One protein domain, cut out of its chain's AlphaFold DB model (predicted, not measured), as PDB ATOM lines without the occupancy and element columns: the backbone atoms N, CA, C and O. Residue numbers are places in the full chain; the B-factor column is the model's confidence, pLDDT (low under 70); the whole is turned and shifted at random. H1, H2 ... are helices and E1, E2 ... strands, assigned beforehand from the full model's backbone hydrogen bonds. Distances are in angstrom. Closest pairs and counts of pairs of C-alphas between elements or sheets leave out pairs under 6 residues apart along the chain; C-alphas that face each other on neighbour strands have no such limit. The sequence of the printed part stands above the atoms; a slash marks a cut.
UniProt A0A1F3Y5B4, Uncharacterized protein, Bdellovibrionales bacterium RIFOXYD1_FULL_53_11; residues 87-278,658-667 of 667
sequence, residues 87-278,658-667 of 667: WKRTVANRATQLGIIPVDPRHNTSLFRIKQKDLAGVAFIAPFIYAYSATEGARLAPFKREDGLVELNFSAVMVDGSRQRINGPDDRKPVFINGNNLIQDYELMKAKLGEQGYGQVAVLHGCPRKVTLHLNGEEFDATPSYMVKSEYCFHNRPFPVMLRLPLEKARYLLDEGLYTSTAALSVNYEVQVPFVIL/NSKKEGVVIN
ATOM      1  N   TRP A  87      -8.855  41.579  50.124       72.69
ATOM      2  CA  TRP A  87      -7.883  40.492  50.129       72.69
ATOM      3  C   TRP A  87      -8.436  39.223  49.514       72.69
ATOM      4  O   TRP A  87      -7.724  38.617  48.732       72.69
ATOM      5  N   LYS A  88      -9.695  38.846  49.760       74.62
ATOM      6  CA  LYS A  88     -10.328  37.727  49.046       74.62
ATOM      7  C   LYS A  88     -10.244  37.928  47.534       74.62
ATOM      8  O   LYS A  88      -9.773  37.042  46.835       74.62
ATOM      9  N   ARG A  89     -10.604  39.116  47.034       73.25
ATOM     10  CA  ARG A  89     -10.490  39.448  45.600       73.25
ATOM     11  C   ARG A  89      -9.035  39.469  45.127       73.25
ATOM     12  O   ARG A  89      -8.724  38.981  44.051       73.25
ATOM     13  N   THR A  90      -8.129  40.015  45.932       71.94
ATOM     14  CA  THR A  90      -6.711  40.148  45.577       71.94
ATOM     15  C   THR A  90      -5.985  38.806  45.595       71.94
ATOM     16  O   THR A  90      -5.215  38.544  44.682       71.94
ATOM     17  N   VAL A  91      -6.227  37.944  46.586       66.94
ATOM     18  CA  VAL A  91      -5.714  36.569  46.649       66.94
ATOM     19  C   VAL A  91      -6.307  35.749  45.515       66.94
ATOM     20  O   VAL A  91      -5.531  35.122  44.807       66.94
ATOM     21  N   ALA A  92      -7.617  35.829  45.259       65.12
ATOM     22  CA  ALA A  92      -8.223  35.193  44.088       65.12
ATOM     23  C   ALA A  92      -7.534  35.622  42.778       65.12
ATOM     24  O   ALA A  92      -7.254  34.793  41.923       65.12
ATOM     25  N   ASN A  93      -7.147  36.896  42.655       64.06
ATOM     26  CA  ASN A  93      -6.461  37.410  41.466       64.06
ATOM     27  C   ASN A  93      -4.938  37.125  41.434       64.06
ATOM     28  O   ASN A  93      -4.351  37.018  40.356       64.06
ATOM     29  N   ARG A  94      -4.265  37.030  42.593       60.38
ATOM     30  CA  ARG A  94      -2.801  36.832  42.728       60.38
ATOM     31  C   ARG A  94      -2.388  35.365  42.853       60.38
ATOM     32  O   ARG A  94      -1.232  35.046  42.584       60.38
ATOM     33  N   ALA A  95      -3.300  34.477  43.239       55.72
ATOM     34  CA  ALA A  95      -3.061  33.042  43.389       55.72
ATOM     35  C   ALA A  95      -2.798  32.308  42.059       55.72
ATOM     36  O   ALA A  95      -2.509  31.116  42.065       55.72
ATOM     37  N   THR A  96      -2.773  33.034  40.942       53.06
ATOM     38  CA  THR A  96      -2.407  32.598  39.585       53.06
ATOM     39  C   THR A  96      -0.953  32.126  39.422       53.06
ATOM     40  O   THR A  96      -0.514  31.837  38.312       53.06
ATOM     41  N   GLN A  97      -0.168  32.051  40.501       62.50
ATOM     42  CA  GLN A  97       1.258  31.720  40.457       62.50
ATOM     43  C   GLN A  97       1.616  30.453  41.248       62.50
ATOM     44  O   GLN A  97       2.650  30.427  41.925       62.50
ATOM     45  N   LEU A  98       0.799  29.397  41.157       72.06
ATOM     46  CA  LEU A  98       1.228  28.061  41.581       72.06
ATOM     47  C   LEU A  98       2.464  27.643  40.773       72.06
ATOM     48  O   LEU A  98       2.432  27.548  39.548       72.06
ATOM     49  N   GLY A  99       3.583  27.421  41.459       75.81
ATOM     50  CA  GLY A  99       4.779  26.830  40.865       75.81
ATOM     51  C   GLY A  99       4.847  25.346  41.193       75.81
ATOM     52  O   GLY A  99       4.755  24.996  42.363       75.81
ATOM     53  N   ILE A 100       5.052  24.484  40.199       80.44
ATOM     54  CA  ILE A 100       5.272  23.049  40.433       80.44
ATOM     55  C   ILE A 100       6.625  22.859  41.125       80.44
ATOM     56  O   ILE A 100       7.640  23.399  40.678       80.44
ATOM     57  N   ILE A 101       6.637  22.082  42.205       80.25
ATOM     58  CA  ILE A 101       7.853  21.553  42.817       80.25
ATOM     59  C   ILE A 101       8.038  20.137  42.252       80.25
ATOM     60  O   ILE A 101       7.143  19.304  42.421       80.25
ATOM     61  N   PRO A 102       9.149  19.843  41.555       76.12
ATOM     62  CA  PRO A 102       9.393  18.509  41.025       76.12
ATOM     63  C   PRO A 102       9.550  17.512  42.177       76.12
ATOM     64  O   PRO A 102      10.286  17.758  43.132       76.12
ATOM     65  N   VAL A 103       8.862  16.377  42.073       69.38
ATOM     66  CA  VAL A 103       8.882  15.300  43.071       69.38
ATOM     67  C   VAL A 103       9.336  14.018  42.389       69.38
ATOM     68  O   VAL A 103       9.046  13.812  41.211       69.38
ATOM     69  N   ASP A 104      10.042  13.153  43.120       65.88
ATOM     70  CA  ASP A 104      10.351  11.808  42.632       65.88
ATOM     71  C   ASP A 104       9.032  11.092  42.261       65.88
ATOM     72  O   ASP A 104       8.133  11.016  43.112       65.88
ATOM     73  N   PRO A 105       8.903  10.549  41.034       65.12
ATOM     74  CA  PRO A 105       7.716   9.816  40.595       65.12
ATOM     75  C   PRO A 105       7.267   8.706  41.556       65.12
ATOM     76  O   PRO A 105       6.084   8.375  41.599       65.12
ATOM     77  N   ARG A 106       8.182   8.149  42.365       62.28
ATOM     78  CA  ARG A 106       7.876   7.124  43.377       62.28
ATOM     79  C   ARG A 106       6.917   7.602  44.464       62.28
ATOM     80  O   ARG A 106       6.151   6.789  44.965       62.28
ATOM     81  N   HIS A 107       6.941   8.889  44.813       60.41
ATOM     82  CA  HIS A 107       6.045   9.456  45.827       60.41
ATOM     83  C   HIS A 107       4.627   9.684  45.296       60.41
ATOM     84  O   HIS A 107       3.749  10.074  46.063       60.41
ATOM     85  N   ASN A 108       4.418   9.461  43.987       61.66
ATOM     86  CA  ASN A 108       3.156   9.587  43.272       61.66
ATOM     87  C   ASN A 108       2.331  10.760  43.806       61.66
ATOM     88  O   ASN A 108       1.231  10.567  44.299       61.66
ATOM     89  N   THR A 109       2.900  11.962  43.851       68.25
ATOM     90  CA  THR A 109       2.233  13.155  44.371       68.25
ATOM     91  C   THR A 109       2.744  14.387  43.654       68.25
ATOM     92  O   THR A 109       3.838  14.381  43.088       68.25
ATOM     93  N   SER A 110       1.953  15.450  43.693       74.69
ATOM     94  CA  SER A 110       2.312  16.723  43.091       74.69
ATOM     95  C   SER A 110       2.394  17.775  44.178       74.69
ATOM     96  O   SER A 110       1.523  17.862  45.045       74.69
ATOM     97  N   LEU A 111       3.475  18.544  44.141       78.00
ATOM     98  CA  LEU A 111       3.750  19.603  45.093       78.00
ATOM     99  C   LEU A 111       3.709  20.951  44.382       78.00
ATOM    100  O   LEU A 111       4.193  21.098  43.258       78.00
ATOM    101  N   PHE A 112       3.162  21.945  45.065       80.44
ATOM    102  CA  PHE A 112       3.092  23.318  44.608       80.44
ATOM    103  C   PHE A 112       3.765  24.250  45.610       80.44
ATOM    104  O   PHE A 112       3.742  24.025  46.817       80.44
ATOM    105  N   ARG A 113       4.328  25.344  45.111       81.31
ATOM    106  CA  ARG A 113       4.668  26.524  45.906       81.31
ATOM    107  C   ARG A 113       3.746  27.667  45.524       81.31
ATOM    108  O   ARG A 113       3.447  27.854  44.344       81.31
ATOM    109  N   ILE A 114       3.360  28.465  46.510       75.25
ATOM    110  CA  ILE A 114       2.631  29.712  46.290       75.25
ATOM    111  C   ILE A 114       3.654  30.844  46.381       75.25
ATOM    112  O   ILE A 114       4.322  30.993  47.399       75.25
ATOM    113  N   LYS A 115       3.795  31.657  45.325       68.31
ATOM    114  CA  LYS A 115       4.786  32.755  45.267       68.31
ATOM    115  C   LYS A 115       4.476  33.951  46.192       68.31
ATOM    116  O   LYS A 115       5.083  35.010  46.056       68.31
ATOM    117  N   GLN A 116       3.547  33.804  47.133       67.88
ATOM    118  CA  GLN A 116       3.228  34.824  48.128       67.88
ATOM    119  C   GLN A 116       4.293  34.833  49.230       67.88
ATOM    120  O   GLN A 116       4.676  33.778  49.724       67.88
ATOM    121  N   LYS A 117       4.746  36.026  49.639       66.62
ATOM    122  CA  LYS A 117       5.818  36.217  50.634       66.62
ATOM    123  C   LYS A 117       5.571  35.433  51.933       66.62
ATOM    124  O   LYS A 117       6.484  34.771  52.411       66.62
ATOM    125  N   ASP A 118       4.334  35.436  52.427       63.88
ATOM    126  CA  ASP A 118       3.947  34.764  53.680       63.88
ATOM    127  C   ASP A 118       3.905  33.230  53.572       63.88
ATOM    128  O   ASP A 118       3.905  32.534  54.583       63.88
ATOM    129  N   LEU A 119       3.875  32.693  52.347       69.44
ATOM    130  CA  LEU A 119       3.760  31.260  52.054       69.44
ATOM    131  C   LEU A 119       4.977  30.711  51.291       69.44
ATOM    132  O   LEU A 119       5.002  29.535  50.937       69.44
ATOM    133  N   ALA A 120       6.003  31.535  51.054       70.94
ATOM    134  CA  ALA A 120       7.157  31.185  50.227       70.94
ATOM    135  C   ALA A 120       7.986  30.015  50.797       70.94
ATOM    136  O   ALA A 120       8.649  29.311  50.038       70.94
ATOM    137  N   GLY A 121       7.927  29.798  52.116       73.44
ATOM    138  CA  GLY A 121       8.566  28.677  52.813       73.44
ATOM    139  C   GLY A 121       7.678  27.441  52.983       73.44
ATOM    140  O   GLY A 121       8.087  26.505  53.670       73.44
ATOM    141  N   VAL A 122       6.471  27.430  52.406       78.19
ATOM    142  CA  VAL A 122       5.510  26.328  52.535       78.19
ATOM    143  C   VAL A 122       5.399  25.577  51.209       78.19
ATOM    144  O   VAL A 122       5.086  26.158  50.169       78.19
ATOM    145  N   ALA A 123       5.643  24.269  51.249       82.06
ATOM    146  CA  ALA A 123       5.352  23.364  50.147       82.06
ATOM    147  C   ALA A 123       3.943  22.792  50.316       82.06
ATOM    148  O   ALA A 123       3.566  22.331  51.390       82.06
ATOM    149  N   PHE A 124       3.161  22.805  49.249       79.81
ATOM    150  CA  PHE A 124       1.762  22.426  49.283       79.81
ATOM    151  C   PHE A 124       1.499  21.142  48.507       79.81
ATOM    152  O   PHE A 124       1.825  21.057  47.327       79.81
ATOM    153  N   ILE A 125       0.852  20.163  49.129       79.31
ATOM    154  CA  ILE A 125       0.431  18.927  48.466       79.31
ATOM    155  C   ILE A 125      -0.855  19.170  47.687       79.31
ATOM    156  O   ILE A 125      -1.852  19.634  48.241       79.31
ATOM    157  N   ALA A 126      -0.825  18.837  46.400       79.31
ATOM    158  CA  ALA A 126      -1.993  18.831  45.539       79.31
ATOM    159  C   ALA A 126      -2.959  17.707  45.948       79.31
ATOM    160  O   ALA A 126      -2.515  16.564  46.121       79.31
ATOM    161  N   PRO A 127      -4.269  17.977  46.042       80.06
ATOM    162  CA  PRO A 127      -5.237  16.916  46.232       80.06
ATOM    163  C   PRO A 127      -5.324  16.063  44.960       80.06
ATOM    164  O   PRO A 127      -5.154  16.558  43.841       80.06
ATOM    165  N   PHE A 128      -5.604  14.776  45.132       80.94
ATOM    166  CA  PHE A 128      -5.759  13.828  44.031       80.94
ATOM    167  C   PHE A 128      -7.128  13.159  44.072       80.94
ATOM    168  O   PHE A 128      -7.699  12.967  45.145       80.94
ATOM    169  N   ILE A 129      -7.661  12.782  42.911       84.56
ATOM    170  CA  ILE A 129      -8.910  12.026  42.861       84.56
ATOM    171  C   ILE A 129      -8.672  10.541  43.165       84.56
ATOM    172  O   ILE A 129      -7.803   9.892  42.584       84.56
ATOM    173  N   TYR A 130      -9.506   9.992  44.043       84.06
ATOM    174  CA  TYR A 130      -9.660   8.563  44.258       84.06
ATOM    175  C   TYR A 130     -11.099   8.152  43.937       84.06
ATOM    176  O   TYR A 130     -12.048   8.680  44.518       84.06
ATOM    177  N   ALA A 131     -11.266   7.228  42.995       85.25
ATOM    178  CA  ALA A 131     -12.563   6.680  42.619       85.25
ATOM    179  C   ALA A 131     -12.755   5.295  43.233       85.25
ATOM    180  O   ALA A 131     -11.842   4.468  43.223       85.25
ATOM    181  N   TYR A 132     -13.951   5.054  43.757       79.06
ATOM    182  CA  TYR A 132     -14.330   3.795  44.370       79.06
ATOM    183  C   TYR A 132     -15.842   3.573  44.259       79.06
ATOM    184  O   TYR A 132     -16.649   4.496  44.190       79.06
ATOM    185  N   SER A 133     -16.269   2.326  44.237       73.50
ATOM    186  CA  SER A 133     -17.691   1.983  44.296       73.50
ATOM    187  C   SER A 133     -18.291   2.333  45.669       73.50
ATOM    188  O   SER A 133     -17.588   2.222  46.660       73.50
ATOM    189  N   ALA A 134     -19.576   2.709  45.763       58.94
ATOM    190  CA  ALA A 134     -20.219   3.309  46.957       58.94
ATOM    191  C   ALA A 134     -19.996   2.606  48.327       58.94
ATOM    192  O   ALA A 134     -20.178   3.224  49.375       58.94
ATOM    193  N   THR A 135     -19.545   1.352  48.341       53.84
ATOM    194  CA  THR A 135     -18.884   0.685  49.470       53.84
ATOM    195  C   THR A 135     -17.682  -0.127  48.965       53.84
ATOM    196  O   THR A 135     -17.577  -0.429  47.774       53.84
ATOM    197  N   GLU A 136     -16.757  -0.497  49.856       47.06
ATOM    198  CA  GLU A 136     -15.685  -1.447  49.532       47.06
ATOM    199  C   GLU A 136     -16.314  -2.758  49.013       47.06
ATOM    200  O   GLU A 136     -17.036  -3.441  49.742       47.06
ATOM    201  N   GLY A 137     -16.128  -3.053  47.720       48.56
ATOM    202  CA  GLY A 137     -16.769  -4.188  47.040       48.56
ATOM    203  C   GLY A 137     -18.202  -3.957  46.533       48.56
ATOM    204  O   GLY A 137     -18.874  -4.929  46.183       48.56
ATOM    205  N   ALA A 138     -18.699  -2.714  46.497       58.88
ATOM    206  CA  ALA A 138     -19.882  -2.385  45.699       58.88
ATOM    207  C   ALA A 138     -19.568  -2.529  44.204       58.88
ATOM    208  O   ALA A 138     -18.458  -2.276  43.751       58.88
ATOM    209  N   ARG A 139     -20.560  -2.930  43.416       69.00
ATOM    210  CA  ARG A 139     -20.364  -3.207  41.991       69.00
ATOM    211  C   ARG A 139     -20.687  -1.996  41.145       69.00
ATOM    212  O   ARG A 139     -21.621  -1.258  41.453       69.00
ATOM    213  N   LEU A 140     -19.942  -1.833  40.057       74.62
ATOM    214  CA  LEU A 140     -20.294  -0.885  39.013       74.62
ATOM    215  C   LEU A 140     -21.399  -1.514  38.153       74.62
ATOM    216  O   LEU A 140     -21.122  -2.370  37.320       74.62
ATOM    217  N   ALA A 141     -22.651  -1.126  38.393       69.62
ATOM    218  CA  ALA A 141     -23.806  -1.707  37.712       69.62
ATOM    219  C   ALA A 141     -24.309  -0.788  36.581       69.62
ATOM    220  O   ALA A 141     -24.554   0.394  36.840       69.62
ATOM    221  N   PRO A 142     -24.484  -1.300  35.348       75.75
ATOM    222  CA  PRO A 142     -25.106  -0.551  34.263       75.75
ATOM    223  C   PRO A 142     -26.617  -0.435  34.471       75.75
ATOM    224  O   PRO A 142     -27.316  -1.435  34.599       75.75
ATOM    225  N   PHE A 143     -27.136   0.786  34.419       77.88
ATOM    226  CA  PHE A 143     -28.568   1.055  34.405       77.88
ATOM    227  C   PHE A 143     -28.984   1.587  33.033       77.88
ATOM    228  O   PHE A 143     -28.571   2.669  32.619       77.88
ATOM    229  N   LYS A 144     -29.787   0.816  32.293       76.75
ATOM    230  CA  LYS A 144     -30.274   1.240  30.976       76.75
ATOM    231  C   LYS A 144     -31.442   2.210  31.135       76.75
ATOM    232  O   LYS A 144     -32.439   1.884  31.773       76.75
ATOM    233  N   ARG A 145     -31.335   3.376  30.505       80.56
ATOM    234  CA  ARG A 145     -32.378   4.401  30.481       80.56
ATOM    235  C   ARG A 145     -33.292   4.245  29.266       80.56
ATOM    236  O   ARG A 145     -32.960   3.576  28.285       80.56
ATOM    237  N   GLU A 146     -34.453   4.889  29.339       81.12
ATOM    238  CA  GLU A 146     -35.453   4.904  28.260       81.12
ATOM    239  C   GLU A 146     -34.927   5.558  26.973       81.12
ATOM    240  O   GLU A 146     -35.311   5.160  25.877       81.12
ATOM    241  N   ASP A 147     -33.992   6.505  27.099       85.44
ATOM    242  CA  ASP A 147     -33.313   7.184  25.987       85.44
ATOM    243  C   ASP A 147     -32.273   6.301  25.263       85.44
ATOM    244  O   ASP A 147     -31.665   6.727  24.282       85.44
ATOM    245  N   GLY A 148     -32.072   5.059  25.720       81.19
ATOM    246  CA  GLY A 148     -31.119   4.107  25.152       81.19
ATOM    247  C   GLY A 148     -29.685   4.252  25.669       81.19
ATOM    248  O   GLY A 148     -28.844   3.414  25.326       81.19
ATOM    249  N   LEU A 149     -29.400   5.250  26.512       88.06
ATOM    250  CA  LEU A 149     -28.112   5.399  27.185       88.06
ATOM    251  C   LEU A 149     -28.006   4.463  28.394       88.06
ATOM    252  O   LEU A 149     -28.998   4.000  28.962       88.06
ATOM    253  N   VAL A 150     -26.769   4.185  28.790       84.94
ATOM    254  CA  VAL A 150     -26.433   3.429  29.994       84.94
ATOM    255  C   VAL A 150     -25.824   4.373  31.012       84.94
ATOM    256  O   VAL A 150     -24.904   5.132  30.708       84.94
ATOM    257  N   GLU A 151     -26.343   4.306  32.227       86.38
ATOM    258  CA  GLU A 151     -25.841   5.027  33.380       86.38
ATOM    259  C   GLU A 151     -24.953   4.109  34.228       86.38
ATOM    260  O   GLU A 151     -25.334   2.978  34.531       86.38
ATOM    261  N   LEU A 152     -23.764   4.583  34.599       85.38
ATOM    262  CA  LEU A 152     -22.856   3.906  35.527       85.38
ATOM    263  C   LEU A 152     -22.574   4.832  36.704       85.38
ATOM    264  O   LEU A 152     -22.069   5.940  36.518       85.38
ATOM    265  N   ASN A 153     -22.877   4.354  37.908       84.25
ATOM    266  CA  ASN A 153     -22.786   5.139  39.133       84.25
ATOM    267  C   ASN A 153     -21.707   4.587  40.066       84.25
ATOM    268  O   ASN A 153     -21.676   3.394  40.370       84.25
ATOM    269  N   PHE A 154     -20.841   5.469  40.552       85.50
ATOM    270  CA  PHE A 154     -19.847   5.173  41.585       85.50
ATOM    271  C   PHE A 154     -19.511   6.447  42.364       85.50
ATOM    272  O   PHE A 154     -20.052   7.513  42.085       85.50
ATOM    273  N   SER A 155     -18.642   6.348  43.364       85.62
ATOM    274  CA  SER A 155     -18.229   7.484  44.181       85.62
ATOM    275  C   SER A 155     -16.797   7.891  43.858       85.62
ATOM    276  O   SER A 155     -15.934   7.071  43.555       85.62
ATOM    277  N   ALA A 156     -16.508   9.175  43.967       86.12
ATOM    278  CA  ALA A 156     -15.148   9.676  43.943       86.12
ATOM    279  C   ALA A 156     -14.918  10.628  45.106       86.12
ATOM    280  O   ALA A 156     -15.855  11.134  45.715       86.12
ATOM    281  N   VAL A 157     -13.660  10.850  45.451       85.00
ATOM    282  CA  VAL A 157     -13.257  11.760  46.518       85.00
ATOM    283  C   VAL A 157     -11.965  12.462  46.125       85.00
ATOM    284  O   VAL A 157     -11.047  11.838  45.597       85.00
ATOM    285  N   MET A 158     -11.899  13.767  46.386       84.06
ATOM    286  CA  MET A 158     -10.651  14.524  46.325       84.06
ATOM    287  C   MET A 158      -9.925  14.335  47.654       84.06
ATOM    288  O   MET A 158     -10.363  14.845  48.689       84.06
ATOM    289  N   VAL A 159      -8.856  13.548  47.619       80.19
ATOM    290  CA  VAL A 159      -8.063  13.174  48.783       80.19
ATOM    291  C   VAL A 159      -6.881  14.112  48.895       80.19
ATOM    292  O   VAL A 159      -6.112  14.304  47.956       80.19
ATOM    293  N   ASP A 160      -6.737  14.676  50.080       73.94
ATOM    294  CA  ASP A 160      -5.724  15.675  50.394       73.94
ATOM    295  C   ASP A 160      -4.430  15.028  50.952       73.94
ATOM    296  O   ASP A 160      -3.361  15.631  50.983       73.94
ATOM    297  N   GLY A 161      -4.519  13.751  51.337       69.00
ATOM    298  CA  GLY A 161      -3.404  12.927  51.785       69.00
ATOM    299  C   GLY A 161      -3.118  12.934  53.280       69.00
ATOM    300  O   GLY A 161      -2.285  12.159  53.744       69.00
ATOM    301  N   SER A 162      -3.842  13.751  54.045       67.06
ATOM    302  CA  SER A 162      -3.669  13.882  55.494       67.06
ATOM    303  C   SER A 162      -4.204  12.684  56.289       67.06
ATOM    304  O   SER A 162      -3.860  12.502  57.458       67.06
ATOM    305  N   ARG A 163      -5.073  11.862  55.685       70.06
ATOM    306  CA  ARG A 163      -5.766  10.747  56.345       70.06
ATOM    307  C   ARG A 163      -5.805   9.518  55.442       70.06
ATOM    308  O   ARG A 163      -6.088   9.617  54.256       70.06
ATOM    309  N   GLN A 164      -5.601   8.340  56.032       68.81
ATOM    310  CA  GLN A 164      -5.786   7.039  55.361       68.81
ATOM    311  C   GLN A 164      -7.255   6.593  55.297       68.81
ATOM    312  O   GLN A 164      -7.608   5.713  54.513       68.81
ATOM    313  N   ARG A 165      -8.101   7.171  56.156       73.50
ATOM    314  CA  ARG A 165      -9.531   6.874  56.251       73.50
ATOM    315  C   ARG A 165     -10.319   8.125  55.913       73.50
ATOM    316  O   ARG A 165     -10.117   9.166  56.540       73.50
ATOM    317  N   ILE A 166     -11.228   7.992  54.963       74.06
ATOM    318  CA  ILE A 166     -12.197   9.027  54.601       74.06
ATOM    319  C   ILE A 166     -13.596   8.564  54.990       74.06
ATOM    320  O   ILE A 166     -13.843   7.364  55.137       74.06
ATOM    321  N   ASN A 167     -14.517   9.507  55.160       69.62
ATOM    322  CA  ASN A 167     -15.917   9.160  55.358       69.62
ATOM    323  C   ASN A 167     -16.447   8.460  54.102       69.62
ATOM    324  O   ASN A 167     -16.102   8.851  52.988       69.62
ATOM    325  N   GLY A 168     -17.264   7.422  54.275       64.81
ATOM    326  CA  GLY A 168     -18.025   6.842  53.170       64.81
ATOM    327  C   GLY A 168     -19.178   7.754  52.738       64.81
ATOM    328  O   GLY A 168     -19.478   8.725  53.432       64.81
ATOM    329  N   PRO A 169     -19.858   7.442  51.621       62.09
ATOM    330  CA  PRO A 169     -20.906   8.297  51.050       62.09
ATOM    331  C   PRO A 169     -22.073   8.574  52.010       62.09
ATOM    332  O   PRO A 169     -22.671   9.642  51.956       62.09
ATOM    333  N   ASP A 170     -22.343   7.636  52.923       64.56
ATOM    334  CA  ASP A 170     -23.412   7.730  53.925       64.56
ATOM    335  C   ASP A 170     -22.908   8.172  55.315       64.56
ATOM    336  O   ASP A 170     -23.628   8.009  56.299       64.56
ATOM    337  N   ASP A 171     -21.644   8.598  55.447       63.84
ATOM    338  CA  ASP A 171     -20.936   8.885  56.715       63.84
ATOM    339  C   ASP A 171     -20.891   7.717  57.739       63.84
ATOM    340  O   ASP A 171     -20.316   7.838  58.819       63.84
ATOM    341  N   ARG A 172     -21.455   6.544  57.412       59.69
ATOM    342  CA  ARG A 172     -21.605   5.399  58.335       59.69
ATOM    343  C   ARG A 172     -20.408   4.456  58.386       59.69
ATOM    344  O   ARG A 172     -20.175   3.828  59.416       59.69
ATOM    345  N   LYS A 173     -19.690   4.287  57.274       65.25
ATOM    346  CA  LYS A 173     -18.535   3.382  57.174       65.25
ATOM    347  C   LYS A 173     -17.355   4.124  56.555       65.25
ATOM    348  O   LYS A 173     -17.531   4.687  55.476       65.25
ATOM    349  N   PRO A 174     -16.179   4.142  57.202       70.06
ATOM    350  CA  PRO A 174     -15.000   4.747  56.610       70.06
ATOM    351  C   PRO A 174     -14.522   3.916  55.416       70.06
ATOM    352  O   PRO A 174     -14.597   2.688  55.441       70.06
ATOM    353  N   VAL A 175     -14.007   4.590  54.393       69.00
ATOM    354  CA  VAL A 175     -13.372   3.959  53.232       69.00
ATOM    355  C   VAL A 175     -11.864   3.998  53.440       69.00
ATOM    356  O   VAL A 175     -11.298   5.045  53.772       69.00
ATOM    357  N   PHE A 176     -11.225   2.844  53.268       70.75
ATOM    358  CA  PHE A 176      -9.774   2.720  53.296       70.75
ATOM    359  C   PHE A 176      -9.217   3.010  51.908       70.75
ATOM    360  O   PHE A 176      -9.596   2.374  50.925       70.75
ATOM    361  N   ILE A 177      -8.317   3.984  51.825       69.12
ATOM    362  CA  ILE A 177      -7.629   4.296  50.576       69.12
ATOM    363  C   ILE A 177      -6.450   3.329  50.464       69.12
ATOM    364  O   ILE A 177      -5.430   3.497  51.133       69.12
ATOM    365  N   ASN A 178      -6.619   2.281  49.652       57.44
ATOM    366  CA  ASN A 178      -5.584   1.278  49.412       57.44
ATOM    367  C   ASN A 178      -4.560   1.820  48.410       57.44
ATOM    368  O   ASN A 178      -4.772   1.822  47.201       57.44
ATOM    369  N   GLY A 179      -3.433   2.279  48.939       54.62
ATOM    370  CA  GLY A 179      -2.276   2.743  48.187       54.62
ATOM    371  C   GLY A 179      -1.199   3.133  49.186       54.62
ATOM    372  O   GLY A 179      -1.466   3.911  50.098       54.62
ATOM    373  N   ASN A 180      -0.019   2.522  49.068       47.88
ATOM    374  CA  ASN A 180       1.082   2.667  50.013       47.88
ATOM    375  C   ASN A 180       1.281   4.130  50.445       47.88
ATOM    376  O   ASN A 180       1.565   5.005  49.637       47.88
ATOM    377  N   ASN A 181       1.172   4.340  51.757       53.81
ATOM    378  CA  ASN A 181       2.023   5.247  52.505       53.81
ATOM    379  C   ASN A 181       1.971   6.745  52.229       53.81
ATOM    380  O   ASN A 181       2.911   7.413  52.620       53.81
ATOM    381  N   LEU A 182       0.866   7.336  51.769       52.91
ATOM    382  CA  LEU A 182       0.821   8.802  51.644       52.91
ATOM    383  C   LEU A 182       1.174   9.551  52.949       52.91
ATOM    384  O   LEU A 182       1.791  10.600  52.884       52.91
ATOM    385  N   ILE A 183       0.894   8.964  54.120       56.34
ATOM    386  CA  ILE A 183       1.322   9.476  55.438       56.34
ATOM    387  C   ILE A 183       2.817   9.220  55.730       56.34
ATOM    388  O   ILE A 183       3.479  10.071  56.313       56.34
ATOM    389  N   GLN A 184       3.380   8.069  55.345       58.56
ATOM    390  CA  GLN A 184       4.814   7.801  55.566       58.56
ATOM    391  C   GLN A 184       5.685   8.554  54.543       58.56
ATOM    392  O   GLN A 184       6.718   9.111  54.904       58.56
ATOM    393  N   ASP A 185       5.233   8.640  53.293       62.75
ATOM    394  CA  ASP A 185       5.782   9.498  52.248       62.75
ATOM    395  C   ASP A 185       5.622  10.973  52.611       62.75
ATOM    396  O   ASP A 185       6.519  11.746  52.309       62.75
ATOM    397  N   TYR A 186       4.545  11.379  53.294       67.44
ATOM    398  CA  TYR A 186       4.394  12.742  53.812       67.44
ATOM    399  C   TYR A 186       5.535  13.119  54.758       67.44
ATOM    400  O   TYR A 186       6.174  14.149  54.556       67.44
ATOM    401  N   GLU A 187       5.844  12.278  55.749       70.12
ATOM    402  CA  GLU A 187       6.948  12.541  56.683       70.12
ATOM    403  C   GLU A 187       8.319  12.491  55.987       70.12
ATOM    404  O   GLU A 187       9.176  13.344  56.230       70.12
ATOM    405  N   LEU A 188       8.517  11.555  55.051       70.31
ATOM    406  CA  LEU A 188       9.748  11.474  54.260       70.31
ATOM    407  C   LEU A 188       9.921  12.688  53.325       70.31
ATOM    408  O   LEU A 188      11.023  13.220  53.181       70.31
ATOM    409  N   MET A 189       8.837  13.151  52.700       71.81
ATOM    410  CA  MET A 189       8.821  14.353  51.866       71.81
ATOM    411  C   MET A 189       9.060  15.600  52.697       71.81
ATOM    412  O   MET A 189       9.820  16.461  52.274       71.81
ATOM    413  N   LYS A 190       8.466  15.694  53.887       73.88
ATOM    414  CA  LYS A 190       8.682  16.809  54.810       73.88
ATOM    415  C   LYS A 190      10.155  16.951  55.188       73.88
ATOM    416  O   LYS A 190      10.667  18.066  55.161       73.88
ATOM    417  N   ALA A 191      10.849  15.842  55.452       76.31
ATOM    418  CA  ALA A 191      12.291  15.856  55.698       76.31
ATOM    419  C   ALA A 191      13.084  16.374  54.478       76.31
ATOM    420  O   ALA A 191      13.863  17.315  54.613       76.31
ATOM    421  N   LYS A 192      12.825  15.837  53.275       75.44
ATOM    422  CA  LYS A 192      13.499  16.263  52.029       75.44
ATOM    423  C   LYS A 192      13.212  17.718  51.643       75.44
ATOM    424  O   LYS A 192      14.091  18.419  51.155       75.44
ATOM    425  N   LEU A 193      11.980  18.183  51.828       74.62
ATOM    426  CA  LEU A 193      11.584  19.560  51.528       74.62
ATOM    427  C   LEU A 193      12.223  20.548  52.511       74.62
ATOM    428  O   LEU A 193      12.595  21.645  52.096       74.62
ATOM    429  N   GLY A 194      12.444  20.122  53.760       75.31
ATOM    430  CA  GLY A 194      13.266  20.839  54.736       75.31
ATOM    431  C   GLY A 194      14.681  21.116  54.227       75.31
ATOM    432  O   GLY A 194      15.152  22.249  54.314       75.31
ATOM    433  N   GLU A 195      15.333  20.123  53.613       77.19
ATOM    434  CA  GLU A 195      16.664  20.283  52.994       77.19
ATOM    435  C   GLU A 195      16.653  21.258  51.802       77.19
ATOM    436  O   GLU A 195      17.647  21.931  51.537       77.19
ATOM    437  N   GLN A 196      15.521  21.378  51.101       74.25
ATOM    438  CA  GLN A 196      15.326  22.300  49.974       74.25
ATOM    439  C   GLN A 196      14.911  23.721  50.402       74.25
ATOM    440  O   GLN A 196      14.627  24.561  49.545       74.25
ATOM    441  N   GLY A 197      14.877  24.006  51.708       73.00
ATOM    442  CA  GLY A 197      14.548  25.324  52.255       73.00
ATOM    443  C   GLY A 197      13.055  25.577  52.480       73.00
ATOM    444  O   GLY A 197      12.684  26.694  52.843       73.00
ATOM    445  N   TYR A 198      12.190  24.571  52.307       75.19
ATOM    446  CA  TYR A 198      10.788  24.665  52.716       75.19
ATOM    447  C   TYR A 198      10.673  24.326  54.202       75.19
ATOM    448  O   TYR A 198      10.889  23.192  54.618       75.19
ATOM    449  N   GLY A 199      10.314  25.312  55.021       67.38
ATOM    450  CA  GLY A 199      10.170  25.134  56.465       67.38
ATOM    451  C   GLY A 199       8.929  24.334  56.868       67.38
ATOM    452  O   GLY A 199       8.870  23.833  57.990       67.38
ATOM    453  N   GLN A 200       7.925  24.225  55.988       76.50
ATOM    454  CA  GLN A 200       6.658  23.552  56.282       76.50
ATOM    455  C   GLN A 200       6.068  22.856  55.049       76.50
ATOM    456  O   GLN A 200       6.258  23.297  53.915       76.50
ATOM    457  N   VAL A 201       5.304  21.790  55.295       73.81
ATOM    458  CA  VAL A 201       4.447  21.133  54.299       73.81
ATOM    459  C   VAL A 201       2.997  21.321  54.728       73.81
ATOM    460  O   VAL A 201       2.662  21.089  55.889       73.81
ATOM    461  N   ALA A 202       2.157  21.763  53.801       76.31
ATOM    462  CA  ALA A 202       0.723  21.943  53.983       76.31
ATOM    463  C   ALA A 202      -0.037  21.269  52.837       76.31
ATOM    464  O   ALA A 202       0.553  20.808  51.861       76.31
ATOM    465  N   VAL A 203      -1.359  21.202  52.945       76.31
ATOM    466  CA  VAL A 203      -2.208  20.567  51.938       76.31
ATOM    467  C   VAL A 203      -3.055  21.623  51.242       76.31
ATOM    468  O   VAL A 203      -3.577  22.524  51.899       76.31
ATOM    469  N   LEU A 204      -3.183  21.526  49.917       76.62
ATOM    470  CA  LEU A 204      -4.116  22.356  49.167       76.62
ATOM    471  C   LEU A 204      -5.481  21.709  49.120       76.62
ATOM    472  O   LEU A 204      -5.673  20.526  48.853       76.62
ATOM    473  N   HIS A 205      -6.451  22.563  49.352       77.94
ATOM    474  CA  HIS A 205      -7.849  22.236  49.329       77.94
ATOM    475  C   HIS A 205      -8.364  22.443  47.899       77.94
ATOM    476  O   HIS A 205      -8.210  23.524  47.336       77.94
ATOM    477  N   GLY A 206      -8.931  21.399  47.288       77.31
ATOM    478  CA  GLY A 206      -9.417  21.412  45.905       77.31
ATOM    479  C   GLY A 206     -10.941  21.384  45.809       77.31
ATOM    480  O   GLY A 206     -11.601  20.530  46.395       77.31
ATOM    481  N   CYS A 207     -11.507  22.312  45.049       82.38
ATOM    482  CA  CYS A 207     -12.942  22.451  44.830       82.38
ATOM    483  C   CYS A 207     -13.291  21.913  43.440       82.38
ATOM    484  O   CYS A 207     -13.029  22.605  42.454       82.38
ATOM    485  N   PRO A 208     -13.818  20.683  43.321       85.69
ATOM    486  CA  PRO A 208     -14.089  20.081  42.019       85.69
ATOM    487  C   PRO A 208     -15.115  20.914  41.239       85.69
ATOM    488  O   PRO A 208     -16.156  21.294  41.775       85.69
ATOM    489  N   ARG A 209     -14.804  21.206  39.971       86.12
ATOM    490  CA  ARG A 209     -15.637  22.010  39.059       86.12
ATOM    491  C   ARG A 209     -16.145  21.210  37.869       86.12
ATOM    492  O   ARG A 209     -17.289  21.394  37.466       86.12
ATOM    493  N   LYS A 210     -15.299  20.340  37.308       90.12
ATOM    494  CA  LYS A 210     -15.636  19.480  36.168       90.12
ATOM    495  C   LYS A 210     -15.035  18.097  36.373       90.12
ATOM    496  O   LYS A 210     -13.844  17.992  36.660       90.12
ATOM    497  N   VAL A 211     -15.844  17.063  36.195       92.12
ATOM    498  CA  VAL A 211     -15.426  15.658  36.253       92.12
ATOM    499  C   VAL A 211     -15.588  15.074  34.857       92.12
ATOM    500  O   VAL A 211     -16.669  15.167  34.284       92.12
ATOM    501  N   THR A 212     -14.529  14.494  34.299       94.25
ATOM    502  CA  THR A 212     -14.550  13.942  32.937       94.25
ATOM    503  C   THR A 212     -13.977  12.534  32.945       94.25
ATOM    504  O   THR A 212     -12.942  12.280  33.552       94.25
ATOM    505  N   LEU A 213     -14.638  11.601  32.270       94.19
ATOM    506  CA  LEU A 213     -14.064  10.298  31.965       94.19
ATOM    507  C   LEU A 213     -13.405  10.355  30.589       94.19
ATOM    508  O   LEU A 213     -14.067  10.662  29.602       94.19
ATOM    509  N   HIS A 214     -12.134   9.994  30.526       93.81
ATOM    510  CA  HIS A 214     -11.414   9.729  29.291       93.81
ATOM    511  C   HIS A 214     -11.452   8.223  29.018       93.81
ATOM    512  O   HIS A 214     -11.010   7.424  29.849       93.81
ATOM    513  N   LEU A 215     -11.991   7.831  27.867       92.75
ATOM    514  CA  LEU A 215     -12.102   6.435  27.456       92.75
ATOM    515  C   LEU A 215     -11.811   6.314  25.961       92.75
ATOM    516  O   LEU A 215     -12.565   6.823  25.138       92.75
ATOM    517  N   ASN A 216     -10.731   5.609  25.613       86.75
ATOM    518  CA  ASN A 216     -10.319   5.381  24.221       86.75
ATOM    519  C   ASN A 216     -10.211   6.684  23.392       86.75
ATOM    520  O   ASN A 216     -10.701   6.768  22.271       86.75
ATOM    521  N   GLY A 217      -9.624   7.729  23.985       84.88
ATOM    522  CA  GLY A 217      -9.460   9.041  23.347       84.88
ATOM    523  C   GLY A 217     -10.721   9.915  23.294       84.88
ATOM    524  O   GLY A 217     -10.637  11.048  22.833       84.88
ATOM    525  N   GLU A 218     -11.865   9.432  23.783       92.56
ATOM    526  CA  GLU A 218     -13.103  10.208  23.901       92.56
ATOM    527  C   GLU A 218     -13.302  10.726  25.332       92.56
ATOM    528  O   GLU A 218     -12.885  10.087  26.303       92.56
ATOM    529  N   GLU A 219     -13.966  11.876  25.460       94.00
ATOM    530  CA  GLU A 219     -14.284  12.517  26.736       94.00
ATOM    531  C   GLU A 219     -15.784  12.459  27.026       94.00
ATOM    532  O   GLU A 219     -16.608  12.860  26.202       94.00
ATOM    533  N   PHE A 220     -16.137  12.015  28.230       93.31
ATOM    534  CA  PHE A 220     -17.513  11.957  28.710       93.31
ATOM    535  C   PHE A 220     -17.659  12.805  29.970       93.31
ATOM    536  O   PHE A 220     -16.954  12.590  30.957       93.31
ATOM    537  N   ASP A 221     -18.581  13.767  29.943       92.75
ATOM    538  CA  ASP A 221     -18.870  14.604  31.103       92.75
ATOM    539  C   ASP A 221     -19.588  13.784  32.185       92.75
ATOM    540  O   ASP A 221     -20.617  13.152  31.941       92.75
ATOM    541  N   ALA A 222     -19.016  13.803  33.382       91.06
ATOM    542  CA  ALA A 222     -19.508  13.117  34.566       91.06
ATOM    543  C   ALA A 222     -19.814  14.107  35.703       91.06
ATOM    544  O   ALA A 222     -19.957  13.702  36.859       91.06
ATOM    545  N   THR A 223     -19.850  15.410  35.395       89.69
ATOM    546  CA  THR A 223     -19.973  16.484  36.380       89.69
ATOM    547  C   THR A 223     -21.357  16.468  37.033       89.69
ATOM    548  O   THR A 223     -22.369  16.674  36.355       89.69
ATOM    549  N   PRO A 224     -21.448  16.283  38.363       84.00
ATOM    550  CA  PRO A 224     -22.717  16.374  39.069       84.00
ATOM    551  C   PRO A 224     -23.310  17.782  38.969       84.00
ATOM    552  O   PRO A 224     -22.606  18.784  39.107       84.00
ATOM    553  N   SER A 225     -24.629  17.876  38.807       82.25
ATOM    554  CA  SER A 225     -25.327  19.156  38.602       82.25
ATOM    555  C   SER A 225     -25.104  20.173  39.727       82.25
ATOM    556  O   SER A 225     -25.068  21.378  39.475       82.25
ATOM    557  N   TYR A 226     -24.917  19.705  40.964       80.62
ATOM    558  CA  TYR A 226     -24.650  20.569  42.112       80.62
ATOM    559  C   TYR A 226     -23.208  21.106  42.144       80.62
ATOM    560  O   TYR A 226     -22.988  22.161  42.730       80.62
ATOM    561  N   MET A 227     -22.231  20.450  41.500       81.88
ATOM    562  CA  MET A 227     -20.836  20.928  41.480       81.88
ATOM    563  C   MET A 227     -20.664  22.194  40.644       81.88
ATOM    564  O   MET A 227     -19.900  23.078  41.019       81.88
ATOM    565  N   VAL A 228     -21.426  22.320  39.556       72.31
ATOM    566  CA  VAL A 228     -21.351  23.474  38.646       72.31
ATOM    567  C   VAL A 228     -21.717  24.786  39.353       72.31
ATOM    568  O   VAL A 228     -21.214  25.844  38.993       72.31
ATOM    569  N   LYS A 229     -22.586  24.724  40.372       66.00
ATOM    570  CA  LYS A 229     -23.134  25.901  41.071       66.00
ATOM    571  C   LYS A 229     -22.661  26.050  42.520       66.00
ATOM    572  O   LYS A 229     -23.016  27.029  43.168       66.00
ATOM    573  N   SER A 230     -21.912  25.084  43.049       63.00
ATOM    574  CA  SER A 230     -21.494  25.080  44.452       63.00
ATOM    575  C   SER A 230     -20.232  25.919  44.657       63.00
ATOM    576  O   SER A 230     -19.212  25.689  44.013       63.00
ATOM    577  N   GLU A 231     -20.270  26.857  45.602       58.38
ATOM    578  CA  GLU A 231     -19.062  27.471  46.185       58.38
ATOM    579  C   GLU A 231     -18.439  26.583  47.279       58.38
ATOM    580  O   GLU A 231     -17.311  26.807  47.714       58.38
ATOM    581  N   TYR A 232     -19.170  25.555  47.718       59.28
ATOM    582  CA  TYR A 232     -18.734  24.610  48.736       59.28
ATOM    583  C   TYR A 232     -17.785  23.563  48.162       59.28
ATOM    584  O   TYR A 232     -18.073  22.927  47.143       59.28
ATOM    585  N   CYS A 233     -16.682  23.347  48.875       69.81
ATOM    586  CA  CYS A 233     -15.634  22.414  48.495       69.81
ATOM    587  C   CYS A 233     -15.709  21.139  49.337       69.81
ATOM    588  O   CYS A 233     -15.753  21.183  50.567       69.81
ATOM    589  N   PHE A 234     -15.737  19.995  48.657       67.50
ATOM    590  CA  PHE A 234     -15.914  18.672  49.255       67.50
ATOM    591  C   PHE A 234     -14.556  17.989  49.497       67.50
ATOM    592  O   PHE A 234     -14.256  16.949  48.916       67.50
ATOM    593  N   HIS A 235     -13.711  18.580  50.348       71.94
ATOM    594  CA  HIS A 235     -12.401  17.998  50.687       71.94
ATOM    595  C   HIS A 235     -12.571  16.727  51.506       71.94
ATOM    596  O   HIS A 235     -13.300  16.739  52.501       71.94
ATOM    597  N   ASN A 236     -11.901  15.638  51.111       75.38
ATOM    598  CA  ASN A 236     -12.011  14.326  51.761       75.38
ATOM    599  C   ASN A 236     -13.466  13.847  51.946       75.38
ATOM    600  O   ASN A 236     -13.742  13.003  52.802       75.38
ATOM    601  N   ARG A 237     -14.402  14.399  51.162       79.88
ATOM    602  CA  ARG A 237     -15.814  14.034  51.169       79.88
ATOM    603  C   ARG A 237     -16.157  13.372  49.843       79.88
ATOM    604  O   ARG A 237     -15.881  13.958  48.793       79.88
ATOM    605  N   PRO A 238     -16.744  12.170  49.871       82.75
ATOM    606  CA  PRO A 238     -17.182  11.520  48.655       82.75
ATOM    607  C   PRO A 238     -18.255  12.326  47.938       82.75
ATOM    608  O   PRO A 238     -19.112  12.949  48.563       82.75
ATOM    609  N   PHE A 239     -18.238  12.240  46.620       83.38
ATOM    610  CA  PHE A 239     -19.287  12.718  45.746       83.38
ATOM    611  C   PHE A 239     -19.674  11.622  44.746       83.38
ATOM    612  O   PHE A 239     -18.797  10.887  44.280       83.38
ATOM    613  N   PRO A 240     -20.966  11.486  44.408       85.44
ATOM    614  CA  PRO A 240     -21.398  10.588  43.347       85.44
ATOM    615  C   PRO A 240     -20.872  11.056  41.988       85.44
ATOM    616  O   PRO A 240     -20.899  12.244  41.670       85.44
ATOM    617  N   VAL A 241     -20.441  10.099  41.177       87.94
ATOM    618  CA  VAL A 241     -20.101  10.253  39.764       87.94
ATOM    619  C   VAL A 241     -21.102   9.425  38.970       87.94
ATOM    620  O   VAL A 241     -21.254   8.227  39.214       87.94
ATOM    621  N   MET A 242     -21.785  10.080  38.033       88.50
ATOM    622  CA  MET A 242     -22.797   9.480  37.169       88.50
ATOM    623  C   MET A 242     -22.325   9.586  35.723       88.50
ATOM    624  O   MET A 242     -22.345  10.666  35.135       88.50
ATOM    625  N   LEU A 243     -21.889   8.467  35.151       89.81
ATOM    626  CA  LEU A 243     -21.475   8.398  33.754       89.81
ATOM    627  C   LEU A 243     -22.658   8.026  32.879       89.81
ATOM    628  O   LEU A 243     -23.295   7.005  33.115       89.81
ATOM    629  N   ARG A 244     -22.903   8.808  31.829       91.44
ATOM    630  CA  ARG A 244     -23.897   8.489  30.801       91.44
ATOM    631  C   ARG A 244     -23.177   8.145  29.512       91.44
ATOM    632  O   ARG A 244     -22.569   9.011  28.891       91.44
ATOM    633  N   LEU A 245     -23.236   6.877  29.127       91.62
ATOM    634  CA  LEU A 245     -22.507   6.338  27.986       91.62
ATOM    635  C   LEU A 245     -23.469   5.654  27.008       91.62
ATOM    636  O   LEU A 245     -24.453   5.045  27.435       91.62
ATOM    637  N   PRO A 246     -23.177   5.663  25.698       91.25
ATOM    638  CA  PRO A 246     -23.791   4.718  24.772       91.25
ATOM    639  C   PRO A 246     -23.547   3.271  25.224       91.25
ATOM    640  O   PRO A 246     -22.486   2.957  25.768       91.25
ATOM    641  N   LEU A 247     -24.496   2.372  24.948       84.12
ATOM    642  CA  LEU A 247     -24.425   0.963  25.367       84.12
ATOM    643  C   LEU A 247     -23.105   0.280  24.973       84.12
ATOM    644  O   LEU A 247     -22.529  -0.457  25.770       84.12
ATOM    645  N   GLU A 248     -22.607   0.531  23.763       86.06
ATOM    646  CA  GLU A 248     -21.348  -0.044  23.271       86.06
ATOM    647  C   GLU A 248     -20.132   0.445  24.067       86.06
ATOM    648  O   GLU A 248     -19.268  -0.352  24.428       86.06
ATOM    649  N   LYS A 249     -20.093   1.736  24.412       90.25
ATOM    650  CA  LYS A 249     -19.007   2.335  25.199       90.25
ATOM    651  C   LYS A 249     -19.045   1.876  26.651       90.25
ATOM    652  O   LYS A 249     -17.999   1.568  27.213       90.25
ATOM    653  N   ALA A 250     -20.238   1.759  27.238       85.62
ATOM    654  CA  ALA A 250     -20.409   1.184  28.570       85.62
ATOM    655  C   ALA A 250     -19.919  -0.272  28.621       85.62
ATOM    656  O   ALA A 250     -19.233  -0.661  29.565       85.62
ATOM    657  N   ARG A 251     -20.216  -1.068  27.584       80.75
ATOM    658  CA  ARG A 251     -19.707  -2.442  27.457       80.75
ATOM    659  C   ARG A 251     -18.189  -2.476  27.340       80.75
ATOM    660  O   ARG A 251     -17.557  -3.211  28.087       80.75
ATOM    661  N   TYR A 252     -17.620  -1.659  26.456       85.44
ATOM    662  CA  TYR A 252     -16.171  -1.563  26.290       85.44
ATOM    663  C   TYR A 252     -15.465  -1.180  27.598       85.44
ATOM    664  O   TYR A 252     -14.489  -1.822  27.974       85.44
ATOM    665  N   LEU A 253     -15.987  -0.183  28.324       86.75
ATOM    666  CA  LEU A 253     -15.457   0.233  29.623       86.75
ATOM    667  C   LEU A 253     -15.397  -0.940  30.612       86.75
ATOM    668  O   LEU A 253     -14.342  -1.187  31.191       86.75
ATOM    669  N   LEU A 254     -16.513  -1.655  30.789       81.19
ATOM    670  CA  LEU A 254     -16.638  -2.736  31.772       81.19
ATOM    671  C   LEU A 254     -15.841  -3.998  31.399       81.19
ATOM    672  O   LEU A 254     -15.303  -4.653  32.289       81.19
ATOM    673  N   ASP A 255     -15.757  -4.335  30.112       77.06
ATOM    674  CA  ASP A 255     -15.142  -5.591  29.658       77.06
ATOM    675  C   ASP A 255     -13.630  -5.474  29.472       77.06
ATOM    676  O   ASP A 255     -12.890  -6.419  29.760       77.06
ATOM    677  N   GLU A 256     -13.180  -4.327  28.967       81.81
ATOM    678  CA  GLU A 256     -11.805  -4.128  28.526       81.81
ATOM    679  C   GLU A 256     -11.187  -2.889  29.164       81.81
ATOM    680  O   GLU A 256     -10.131  -3.003  29.777       81.81
ATOM    681  N   GLY A 257     -11.851  -1.732  29.101       83.75
ATOM    682  CA  GLY A 257     -11.232  -0.449  29.432       83.75
ATOM    683  C   GLY A 257     -10.704  -0.335  30.866       83.75
ATOM    684  O   GLY A 257      -9.645   0.255  31.091       83.75
ATOM    685  N   LEU A 258     -11.397  -0.941  31.835       85.44
ATOM    686  CA  LEU A 258     -10.925  -1.038  33.224       85.44
ATOM    687  C   LEU A 258      -9.725  -1.991  33.382       85.44
ATOM    688  O   LEU A 258      -8.854  -1.761  34.218       85.44
ATOM    689  N   TYR A 259      -9.661  -3.064  32.590       82.00
ATOM    690  CA  TYR A 259      -8.613  -4.089  32.672       82.00
ATOM    691  C   TYR A 259      -7.345  -3.696  31.903       82.00
ATOM    692  O   TYR A 259      -6.239  -4.026  32.327       82.00
ATOM    693  N   THR A 260      -7.489  -2.959  30.802       83.19
ATOM    694  CA  THR A 260      -6.381  -2.436  29.987       83.19
ATOM    695  C   THR A 260      -5.896  -1.066  30.453       83.19
ATOM    696  O   THR A 260      -4.958  -0.526  29.875       83.19
ATOM    697  N   SER A 261      -6.481  -0.514  31.526       82.69
ATOM    698  CA  SER A 261      -6.128   0.803  32.076       82.69
ATOM    699  C   SER A 261      -6.321   1.961  31.083       82.69
ATOM    700  O   SER A 261      -5.639   2.977  31.176       82.69
ATOM    701  N   THR A 262      -7.256   1.836  30.133       87.44
ATOM    702  CA  THR A 262      -7.581   2.899  29.159       87.44
ATOM    703  C   THR A 262      -8.679   3.846  29.646       87.44
ATOM    704  O   THR A 262      -9.004   4.812  28.955       87.44
ATOM    705  N   ALA A 263      -9.300   3.544  30.788       89.75
ATOM    706  CA  ALA A 263     -10.302   4.381  31.430       89.75
ATOM    707  C   ALA A 263      -9.647   5.258  32.503       89.75
ATOM    708  O   ALA A 263      -9.208   4.753  33.537       89.75
ATOM    709  N   ALA A 264      -9.610   6.569  32.281       91.19
ATOM    710  CA  ALA A 264      -9.070   7.531  33.235       91.19
ATOM    711  C   ALA A 264     -10.138   8.545  33.637       91.19
ATOM    712  O   ALA A 264     -10.822   9.120  32.796       91.19
ATOM    713  N   LEU A 265     -10.279   8.782  34.933       91.69
ATOM    714  CA  LEU A 265     -11.154   9.809  35.471       91.69
ATOM    715  C   LEU A 265     -10.321  11.048  35.787       91.69
ATOM    716  O   LEU A 265      -9.348  10.972  36.539       91.69
ATOM    717  N   SER A 266     -10.707  12.182  35.216       91.94
ATOM    718  CA  SER A 266     -10.102  13.482  35.471       91.94
ATOM    719  C   SER A 266     -11.047  14.379  36.257       91.94
ATOM    720  O   SER A 266     -12.266  14.380  36.061       91.94
ATOM    721  N   VAL A 267     -10.474  15.161  37.164       89.81
ATOM    722  CA  VAL A 267     -11.177  16.229  37.867       89.81
ATOM    723  C   VAL A 267     -10.408  17.509  37.692       89.81
ATOM    724  O   VAL A 267      -9.293  17.637  38.194       89.81
ATOM    725  N   ASN A 268     -11.064  18.474  37.061       89.25
ATOM    726  CA  ASN A 268     -10.641  19.856  37.115       89.25
ATOM    727  C   ASN A 268     -11.216  20.478  38.385       89.25
ATOM    728  O   ASN A 268     -12.437  20.479  38.593       89.25
ATOM    729  N   TYR A 269     -10.347  21.013  39.227       86.06
ATOM    730  CA  TYR A 269     -10.707  21.647  40.482       86.06
ATOM    731  C   TYR A 269     -10.035  23.004  40.621       86.06
ATOM    732  O   TYR A 269      -8.954  23.251  40.095       86.06
ATOM    733  N   GLU A 270     -10.690  23.877  41.369       82.75
ATOM    734  CA  GLU A 270     -10.145  25.167  41.750       82.75
ATOM    735  C   GLU A 270      -9.466  25.057  43.115       82.75
ATOM    736  O   GLU A 270      -9.979  24.402  44.026       82.75
ATOM    737  N   VAL A 271      -8.300  25.674  43.265       79.75
ATOM    738  CA  VAL A 271      -7.529  25.603  44.509       79.75
ATOM    739  C   VAL A 271      -8.019  26.650  45.506       79.75
ATOM    740  O   VAL A 271      -8.218  27.811  45.156       79.75
ATOM    741  N   GLN A 272      -8.178  26.261  46.769       79.00
ATOM    742  CA  GLN A 272      -8.354  27.189  47.882       79.00
ATOM    743  C   GLN A 272      -6.995  27.600  48.437       79.00
ATOM    744  O   GLN A 272      -6.223  26.762  48.906       79.00
ATOM    745  N   VAL A 273      -6.731  28.903  48.418       75.94
ATOM    746  CA  VAL A 273      -5.515  29.491  48.968       75.94
ATOM    747  C   VAL A 273      -5.798  30.061  50.357       75.94
ATOM    748  O   VAL A 273      -6.741  30.846  50.518       75.94
ATOM    749  N   PRO A 274      -5.007  29.665  51.371       74.62
ATOM    750  CA  PRO A 274      -5.095  30.239  52.701       74.62
ATOM    751  C   PRO A 274      -4.489  31.646  52.740       74.62
ATOM    752  O   PRO A 274      -3.455  31.906  52.131       74.62
ATOM    753  N   PHE A 275      -5.092  32.537  53.518       74.00
ATOM    754  CA  PHE A 275      -4.520  33.827  53.887       74.00
ATOM    755  C   PHE A 275      -4.837  34.129  55.353       74.00
ATOM    756  O   PHE A 275      -5.913  33.803  55.856       74.00
ATOM    757  N   VAL A 276      -3.883  34.724  56.064       75.88
ATOM    758  CA  VAL A 276      -4.058  35.087  57.476       75.88
ATOM    759  C   VAL A 276      -5.081  36.222  57.551       75.88
ATOM    760  O   VAL A 276      -4.952  37.170  56.791       75.88
ATOM    761  N   ILE A 277      -6.088  36.128  58.421       77.69
ATOM    762  CA  ILE A 277      -7.098  37.184  58.658       77.69
ATOM    763  C   ILE A 277      -6.982  37.846  60.025       77.69
ATOM    764  O   ILE A 277      -7.479  38.958  60.219       77.69
ATOM    765  N   LEU A 278      -6.320  37.164  60.951       78.81
ATOM    766  CA  LEU A 278      -6.030  37.656  62.279       78.81
ATOM    767  C   LEU A 278      -4.669  37.107  62.689       78.81
ATOM    768  O   LEU A 278      -4.394  35.924  62.521       78.81
ATOM    769  N   ASN A 658     -11.599   0.350  41.843       67.75
ATOM    770  CA  ASN A 658     -10.490   1.040  42.486       67.75
ATOM    771  C   ASN A 658      -9.894   2.041  41.500       67.75
ATOM    772  O   ASN A 658     -10.199   2.026  40.306       67.75
ATOM    773  N   SER A 659      -8.991   2.879  41.982       66.19
ATOM    774  CA  SER A 659      -8.256   3.780  41.123       66.19
ATOM    775  C   SER A 659      -6.761   3.744  41.406       66.19
ATOM    776  O   SER A 659      -6.326   3.687  42.557       66.19
ATOM    777  N   LYS A 660      -5.966   3.747  40.337       67.25
ATOM    778  CA  LYS A 660      -4.516   3.883  40.387       67.25
ATOM    779  C   LYS A 660      -4.175   5.340  40.109       67.25
ATOM    780  O   LYS A 660      -4.411   5.841  39.013       67.25
ATOM    781  N   LYS A 661      -3.603   5.997  41.115       59.81
ATOM    782  CA  LYS A 661      -3.230   7.410  41.048       59.81
ATOM    783  C   LYS A 661      -2.234   7.674  39.916       59.81
ATOM    784  O   LYS A 661      -1.216   6.982  39.825       59.81
ATOM    785  N   GLU A 662      -2.513   8.715  39.138       56.59
ATOM    786  CA  GLU A 662      -1.598   9.322  38.173       56.59
ATOM    787  C   GLU A 662      -1.350  10.796  38.534       56.59
ATOM    788  O   GLU A 662      -2.045  11.370  39.375       56.59
ATOM    789  N   GLY A 663      -0.298  11.392  37.969       51.53
ATOM    790  CA  GLY A 663       0.163  12.738  38.329       51.53
ATOM    791  C   GLY A 663      -0.878  13.853  38.129       51.53
ATOM    792  O   GLY A 663      -1.892  13.687  37.453       51.53
ATOM    793  N   VAL A 664      -0.613  15.020  38.723       54.97
ATOM    794  CA  VAL A 664      -1.428  16.241  38.579       54.97
ATOM    795  C   VAL A 664      -0.817  17.139  37.501       54.97
ATOM    796  O   VAL A 664       0.405  17.297  37.445       54.97
ATOM    797  N   VAL A 665      -1.664  17.754  36.676       57.62
ATOM    798  CA  VAL A 665      -1.267  18.680  35.604       57.62
ATOM    799  C   VAL A 665      -1.872  20.061  35.878       57.62
ATOM    800  O   VAL A 665      -3.032  20.173  36.282       57.62
ATOM    801  N   ILE A 666      -1.079  21.122  35.695       54.72
ATOM    802  CA  ILE A 666      -1.588  22.502  35.691       54.72
ATOM    803  C   ILE A 666      -2.077  22.806  34.274       54.72
ATOM    804  O   ILE A 666      -1.293  22.665  33.335       54.72
ATOM    805  N   ASN A 667      -3.342  23.214  34.152       52.22
ATOM    806  CA  ASN A 667      -3.969  23.593  32.884       52.22
ATOM    807  C   ASN A 667      -3.853  25.090  32.604       52.22
ATOM    808  O   ASN A 667      -3.909  25.880  33.579       52.22
TER     809      ASN A 667
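Overview. This is residues 87 to 278 and 658 to 667 of the 667 residues of an uncharacterized protein of Bdellovibrionales bacterium RIFOXYD1_FULL_53_11 (UniProt A0A1F3Y5B4). Two twisted sheets, E4 E5 E6 E12 and E11 E10 E13, pack partly face to face as the core of an elongated body with H3 near one end; at the other end a small sheet, E1 E2 E3 E9, has H2 over one face. E14 runs beside E4, and H1 packs on E13. The 202 printed residues include three named helices and 14 named strands, in the order H1, E1 to E8, H2, E9 to E12, H3, E13, E14. The class is mixed, helices and strands; the small sheet is mixed, the others antiparallel. The whole is compact, with a radius of gyration of the C-alphas of 18.3 A and spans of 56 by 37 by 37 A.

Arrangement. In the branched sheet, E6, residues 149 to 159, is antiparallel to E4, residues 128 to 132, and E5, residues 142 to 144, on one side, and to E12, residues 238 to 246, on the other side. N 130 and O 157, 2.9 A, N 143 and O 151, 2.8 A, and N 152 and O 243, 2.9 A, are within hydrogen-bond range. H3, residues 247 to 257, stands up from this sheet at 46 degrees, at a height of 10.0 A; its closest C-alpha to E6 is Leu 247, 5.6 A from that of Val 150. E10, residues 205 to 215, bends by 70 degrees at residue 209 and is antiparallel to E11, residues 218 to 221, and E13, residues 263 to 278, with N 213 to O 220 at 2.8 A and N 212 to O 266 at 2.9 A. The closest C-alphas of E4 and E13, Ile 129 and Val 267, are 6.9 A apart. E1, residues 98 to 101, E2, residues 111 to 114, and E3, residues 122 to 125, form a meander, each strand the antiparallel neighbour of the one before, with N 99 to O 113 at 2.9 A and N 112 to O 124 at 2.8 A. E9, residues 200 to 203, is parallel to E3, with N 202 to O 123 at 2.8 A. H2, residues 182 to 195, is on one face of this sheet, two layers of helix and strands, at a height of 9.5 A. H1, residues 87 to 94, is on the sheet of E13; the closest C-alphas, Val 91 and Val 273, are 7.5 A apart. E7, residues 165 to 167, and E8, residues 174 to 176, form a hairpin, with N 175 to O 166 at 2.9 A. E14, residues 658 to 666, pairs with no named strand; its closest C-alpha to E4, Asn 658, is 5.1 A from that of Tyr 132. In H1, H2 and H3 every O i to N i+4 pair is within hydrogen-bond range.

Along the chain. H1 begins at C-alpha 87, (-7.883, 40.492, 50.129), and E14 ends at C-alpha 666, (-1.588, 22.502, 35.691). From first to last C-alpha, E13 is 45.6 A long, E6 30.5 A, E10 27.3 A, E12 25.7 A and H2 19.6 A.

Size, cuts and confidence. The C-alphas farthest apart, Glu 146 and Glu 195, are 59.7 A apart. Residues 279 to 657 are not printed, and C-alphas 278 and 658 are 41.9 A apart across that cut. The link from E11 to E12, residues 222 to 237, is long. The mean pLDDT of the printed part is 75.2; 64 residues are under 70, among them 177 to 186 and 658 to 667.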